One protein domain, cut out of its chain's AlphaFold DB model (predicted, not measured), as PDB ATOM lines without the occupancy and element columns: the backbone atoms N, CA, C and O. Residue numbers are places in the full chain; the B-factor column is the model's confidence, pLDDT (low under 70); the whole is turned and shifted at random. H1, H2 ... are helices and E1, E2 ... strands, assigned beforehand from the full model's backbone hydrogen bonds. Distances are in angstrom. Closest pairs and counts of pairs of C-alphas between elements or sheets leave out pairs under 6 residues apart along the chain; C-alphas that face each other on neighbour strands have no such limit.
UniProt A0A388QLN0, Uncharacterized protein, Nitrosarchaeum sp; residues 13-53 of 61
ATOM      1  N   LYS A  13       0.302 -22.554  15.487       86.81
ATOM      2  CA  LYS A  13      -0.936 -22.856  14.780       86.81
ATOM      3  C   LYS A  13      -2.032 -21.930  15.296       86.81
ATOM      4  O   LYS A  13      -2.320 -21.934  16.488       86.81
ATOM      5  N   VAL A  14      -2.626 -21.140  14.409       86.19
ATOM      6  CA  VAL A  14      -3.728 -20.219  14.706       86.19
ATOM      7  C   VAL A  14      -5.011 -20.794  14.121       86.19
ATOM      8  O   VAL A  14      -5.070 -21.072  12.924       86.19
ATOM      9  N   THR A  15      -6.036 -20.956  14.951       87.56
ATOM     10  CA  THR A  15      -7.356 -21.445  14.539       87.56
ATOM     11  C   THR A  15      -8.354 -20.298  14.568       87.56
ATOM     12  O   THR A  15      -8.459 -19.589  15.570       87.56
ATOM     13  N   TYR A  16      -9.113 -20.129  13.489       87.00
ATOM     14  CA  TYR A  16     -10.096 -19.058  13.342       87.00
ATOM     15  C   TYR A  16     -11.533 -19.565  13.506       87.00
ATOM     16  O   TYR A  16     -11.831 -20.756  13.361       87.00
ATOM     17  N   LYS A  17     -12.456 -18.644  13.789       86.06
ATOM     18  CA  LYS A  17     -13.899 -18.882  13.776       86.06
ATOM     19  C   LYS A  17     -14.301 -19.386  12.392       86.06
ATOM     20  O   LYS A  17     -14.055 -18.738  11.377       86.06
ATOM     21  N   GLY A  18     -14.895 -20.574  12.360       80.06
ATOM     22  CA  GLY A  18     -15.535 -21.099  11.164       80.06
ATOM     23  C   GLY A  18     -16.777 -20.283  10.811       80.06
ATOM     24  O   GLY A  18     -17.353 -19.580  11.644       80.06
ATOM     25  N   VAL A  19     -17.217 -20.391   9.561       78.12
ATOM     26  CA  VAL A  19     -18.488 -19.799   9.127       78.12
ATOM     27  C   VAL A  19     -19.640 -20.579   9.771       78.12
ATOM     28  O   VAL A  19     -19.612 -21.811   9.787       78.12
ATOM     29  N   LYS A  20     -20.664 -19.880  10.287       72.50
ATOM     30  CA  LYS A  20     -21.869 -20.514  10.857       72.50
ATOM     31  C   LYS A  20     -22.426 -21.576   9.899       72.50
ATOM     32  O   LYS A  20     -22.657 -21.290   8.728       72.50
ATOM     33  N   GLY A  21     -22.646 -22.787  10.411       74.38
ATOM     34  CA  GLY A  21     -23.167 -23.922   9.640       74.38
ATOM     35  C   GLY A  21     -22.105 -24.805   8.977       74.38
ATOM     36  O   GLY A  21     -22.460 -25.770   8.307       74.38
ATOM     37  N   ARG A  22     -20.809 -24.517   9.164       73.38
ATOM     38  CA  ARG A  22     -19.715 -25.411   8.758       73.38
ATOM     39  C   ARG A  22     -19.005 -25.989   9.980       73.38
ATOM     40  O   ARG A  22     -18.674 -25.256  10.903       73.38
ATOM     41  N   ASN A  23     -18.680 -27.280   9.923       76.81
ATOM     42  CA  ASN A  23     -17.878 -27.981  10.939       76.81
ATOM     43  C   ASN A  23     -16.362 -27.787  10.753       76.81
ATOM     44  O   ASN A  23     -15.568 -28.557  11.285       76.81
ATOM     45  N   TYR A  24     -15.950 -26.801   9.955       82.06
ATOM     46  CA  TYR A  24     -14.549 -26.557   9.641       82.06
ATOM     47  C   TYR A  24     -14.120 -25.186  10.153       82.06
ATOM     48  O   TYR A  24     -14.692 -24.158   9.775       82.06
ATOM     49  N   ASN A  25     -13.075 -25.189  10.972       84.44
ATOM     50  CA  ASN A  25     -12.374 -23.996  11.412       84.44
ATOM     51  C   ASN A  25     -11.104 -23.828  10.570       84.44
ATOM     52  O   ASN A  25     -10.317 -24.771  10.490       84.44
ATOM     53  N   PRO A  26     -10.880 -22.662   9.940       84.56
ATOM     54  CA  PRO A  26      -9.648 -22.415   9.210       84.56
ATOM     55  C   PRO A  26      -8.447 -22.405  10.155       84.56
ATOM     56  O   PRO A  26      -8.502 -21.812  11.233       84.56
ATOM     57  N   GLU A  27      -7.347 -23.011   9.714       84.81
ATOM     58  CA  GLU A  27      -6.110 -23.135  10.488       84.81
ATOM     59  C   GLU A  27      -4.925 -22.571   9.701       84.81
ATOM     60  O   GLU A  27      -4.789 -22.817   8.498       84.81
ATOM     61  N   TRP A  28      -4.067 -21.814  10.381       82.75
ATOM     62  CA  TRP A  28      -2.889 -21.169   9.802       82.75
ATOM     63  C   TRP A  28      -1.637 -21.504  10.592       82.75
ATOM     64  O   TRP A  28      -1.658 -21.527  11.820       82.75
ATOM     65  N   LEU A  29      -0.536 -21.728   9.881       82.88
ATOM     66  CA  LEU A  29       0.765 -22.006  10.477       82.88
ATOM     67  C   LEU A  29       1.665 -20.783  10.292       82.88
ATOM     68  O   LEU A  29       1.945 -20.373   9.164       82.88
ATOM     69  N   VAL A  30       2.101 -20.185  11.399       79.81
ATOM     70  CA  VAL A  30       2.853 -18.921  11.409       79.81
ATOM     71  C   VAL A  30       4.097 -19.017  12.288       79.81
ATOM     72  O   VAL A  30       4.164 -19.803  13.232       79.81
ATOM     73  N   CYS A  31       5.118 -18.214  11.988       81.50
ATOM     74  CA  CYS A  31       6.309 -18.083  12.827       81.50
ATOM     75  C   CYS A  31       6.122 -17.009  13.916       81.50
ATOM     76  O   CYS A  31       5.162 -16.238  13.887       81.50
ATOM     77  N   SER A  32       7.063 -16.923  14.862       78.56
ATOM     78  CA  SER A  32       7.061 -15.903  15.927       78.56
ATOM     79  C   SER A  32       7.049 -14.475  15.387       78.56
ATOM     80  O   SER A  32       6.393 -13.606  15.955       78.56
ATOM     81  N   THR A  33       7.739 -14.235  14.272       77.31
ATOM     82  CA  THR A  33       7.813 -12.917  13.632       77.31
ATOM     83  C   THR A  33       6.488 -12.545  12.973       77.31
ATOM     84  O   THR A  33       5.979 -11.461  13.229       77.31
ATOM     85  N   CYS A  34       5.895 -13.465  12.203       77.44
ATOM     86  CA  CYS A  34       4.569 -13.308  11.595       77.44
ATOM     87  C   CYS A  34       3.497 -13.066  12.689       77.44
ATOM     88  O   CYS A  34       2.646 -12.188  12.561       77.44
ATOM     89  N   LEU A  35       3.578 -13.774  13.822       78.06
ATOM     90  CA  LEU A  35       2.658 -13.587  14.949       78.06
ATOM     91  C   LEU A  35       2.835 -12.227  15.658       78.06
ATOM     92  O   LEU A  35       1.852 -11.547  15.958       78.06
ATOM     93  N   SER A  36       4.082 -11.827  15.929       76.19
ATOM     94  CA  SER A  36       4.414 -10.601  16.673       76.19
ATOM     95  C   SER A  36       4.239  -9.330  15.836       76.19
ATOM     96  O   SER A  36       3.721  -8.325  16.322       76.19
ATOM     97  N   GLY A  37       4.589  -9.391  14.548       71.19
ATOM     98  CA  GLY A  37       4.540  -8.266  13.613       71.19
ATOM     99  C   GLY A  37       3.131  -7.768  13.288       71.19
ATOM    100  O   GLY A  37       2.996  -6.771  12.585       71.19
ATOM    101  N   LYS A  38       2.079  -8.439  13.789       61.91
ATOM    102  CA  LYS A  38       0.652  -8.159  13.524       61.91
ATOM    103  C   LYS A  38       0.283  -8.063  12.033       61.91
ATOM    104  O   LYS A  38      -0.846  -7.700  11.721       61.91
ATOM    105  N   THR A  39       1.179  -8.421  11.120       57.66
ATOM    106  CA  THR A  39       0.997  -8.349   9.664       57.66
ATOM    107  C   THR A  39       0.165  -9.504   9.106       57.66
ATOM    108  O   THR A  39      -0.048  -9.594   7.901       57.66
ATOM    109  N   CYS A  40      -0.320 -10.405   9.958       55.62
ATOM    110  CA  CYS A  40      -0.641 -11.758   9.541       55.62
ATOM    111  C   CYS A  40      -2.097 -12.148   9.846       55.62
ATOM    112  O   CYS A  40      -2.407 -12.681  10.906       55.62
ATOM    113  N   PHE A  41      -2.928 -11.945   8.817       63.97
ATOM    114  CA  PHE A  41      -4.037 -12.814   8.399       63.97
ATOM    115  C   PHE A  41      -5.334 -12.760   9.220       63.97
ATOM    116  O   PHE A  41      -5.558 -13.545  10.137       63.97
ATOM    117  N   GLY A  42      -6.238 -11.874   8.799       61.78
ATOM    118  CA  GLY A  42      -7.599 -11.775   9.331       61.78
ATOM    119  C   GLY A  42      -7.696 -11.049  10.675       61.78
ATOM    120  O   GLY A  42      -6.696 -10.755  11.330       61.78
ATOM    121  N   ASP A  43      -8.923 -10.733  11.082       73.19
ATOM    122  CA  ASP A  43      -9.180 -10.013  12.327       73.19
ATOM    123  C   ASP A  43      -8.870 -10.862  13.562       73.19
ATOM    124  O   ASP A  43      -9.262 -12.026  13.664       73.19
ATOM    125  N   LYS A  44      -8.235 -10.249  14.568       74.75
ATOM    126  CA  LYS A  44      -7.936 -10.910  15.852       74.75
ATOM    127  C   LYS A  44      -9.186 -11.413  16.564       74.75
ATOM    128  O   LYS A  44      -9.132 -12.416  17.264       74.75
ATOM    129  N   GLU A  45     -10.312 -10.745  16.356       81.19
ATOM    130  CA  GLU A  45     -11.610 -11.136  16.907       81.19
ATOM    131  C   GLU A  45     -12.130 -12.459  16.329       81.19
ATOM    132  O   GLU A  45     -13.025 -13.090  16.901       81.19
ATOM    133  N   GLN A  46     -11.575 -12.887  15.193       82.38
ATOM    134  CA  GLN A  46     -11.859 -14.173  14.574       82.38
ATOM    135  C   GLN A  46     -10.950 -15.282  15.103       82.38
ATOM    136  O   GLN A  46     -11.220 -16.441  14.813       82.38
ATOM    137  N   ILE A  47      -9.909 -14.984  15.884       86.06
ATOM    138  CA  ILE A  47      -9.028 -16.011  16.444       86.06
ATOM    139  C   ILE A  47      -9.756 -16.734  17.581       86.06
ATOM    140  O   ILE A  47     -10.259 -16.111  18.514       86.06
ATOM    141  N   LEU A  48      -9.805 -18.061  17.496       87.12
ATOM    142  CA  LEU A  48     -10.300 -18.938  18.555       87.12
ATOM    143  C   LEU A  48      -9.170 -19.420  19.458       87.12
ATOM    144  O   LEU A  48      -9.322 -19.438  20.674       87.12
ATOM    145  N   SER A  49      -8.047 -19.829  18.869       86.56
ATOM    146  CA  SER A  49      -6.909 -20.340  19.629       86.56
ATOM    147  C   SER A  49      -5.592 -20.161  18.884       86.56
ATOM    148  O   SER A  49      -5.550 -20.064  17.654       86.56
ATOM    149  N   ILE A  50      -4.510 -20.108  19.659       86.75
ATOM    150  CA  ILE A  50      -3.132 -20.088  19.176       86.75
ATOM    151  C   ILE A  50      -2.371 -21.150  19.964       86.75
ATOM    152  O   ILE A  50      -2.351 -21.105  21.190       86.75
ATOM    153  N   ILE A  51      -1.765 -22.105  19.263       88.06
ATOM    154  CA  ILE A  51      -1.030 -23.232  19.848       88.06
ATOM    155  C   ILE A  51       0.430 -23.137  19.412       88.06
ATOM    156  O   ILE A  51       0.700 -22.959  18.226       88.06
ATOM    157  N   SER A  52       1.369 -23.259  20.353       85.25
ATOM    158  CA  SER A  52       2.797 -23.397  20.044       85.25
ATOM    159  C   SER A  52       3.080 -24.810  19.534       85.25
ATOM    160  O   SER A  52       2.703 -25.795  20.158       85.25
ATOM    161  N   LEU A  53       3.748 -24.917  18.392       81.31
ATOM    162  CA  LEU A  53       4.158 -26.186  17.784       81.31
ATOM    163  C   LEU A  53       5.550 -26.630  18.252       81.31
ATOM    164  O   LEU A  53       5.986 -27.722  17.910       81.31
TER     165      LEU A  53
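What this domain is: This is residues 13 to 53 of the 61 residues of an uncharacterized protein of Nitrosarchaeum sp (UniProt A0A388QLN0). A small antiparallel sheet of three short strands, E2, E1 and E3 side by side, with the loop of the E1 and E2 hairpin, residues 17 to 26, at one end of the long axis and the short helix H1, which only grazes the sheet, near the other. After H1, residues 37 to 46 fold back along the sheet to the beginning of E3. The printed part has 41 residues, with one named helix and three named strands in the order E1, E2, H1, E3; the class is mixed, helices and strands, with 19 residues, under half, in named elements. The whole is flat, spanning 33 by 20 by 11 A, and only just compact, close to loose, with a radius of gyration of the C-alphas of 10.6 A.

How they stand to each other: Begin with the inner strand E1, residues 13 to 16, and look to either side of it. On one side is the edge strand E3, residues 47 to 52, antiparallel at 171 degrees between directions; C-alphas 14 and 50 face each other at 4.5 A, and N 13 and O 51 are within hydrogen-bond range at 2.8 A, as are N 15 and O 49 at 2.9 A. On the other side is the edge strand E2, residues 27 to 30, antiparallel at 141 degrees; C-alphas 27 and 15 face each other at 4.6 A, and N 14 and O 28 are 2.8 A apart, within hydrogen-bond range. E1 and E2 form a hairpin. The sheet's C-alphas lie up to 3.6 A off the best plane through them, only just under 4 A. H1, residues 32 to 36, is on the sheet but only grazes it; its O i to N i+4 pair is within hydrogen-bond range. E2, H1 and E3 make a split strand-helix-strand unit, two strands running the same way with E1 between them in the sheet, and its crossover is right-handed.

Where its parts are: Find C-alpha 13 at (-0.936, -22.856, 14.780); from there E1 runs 10.0 A to C-alpha 16. E2 runs 9.9 A from Glu 27 to Val 30, and H1 measures 6.0 A from Ser 32 to Ser 36. E3, the longest strand, begins at C-alpha 47 at (-9.028, -16.011, 16.444) and runs 14.4 A to C-alpha 52 at (2.797, -23.397, 20.044).

The domain as a whole: Look at Gly 21 and Thr 33 for the two C-alphas farthest apart, 33.1 A. The printed part has no cut. The link from E2 to H1 is tight, those from E1 to E2 and from H1 to E3 are short, and no link is long. The mean pLDDT of the printed part is 78.6, and residues 38 to 42 are under 70.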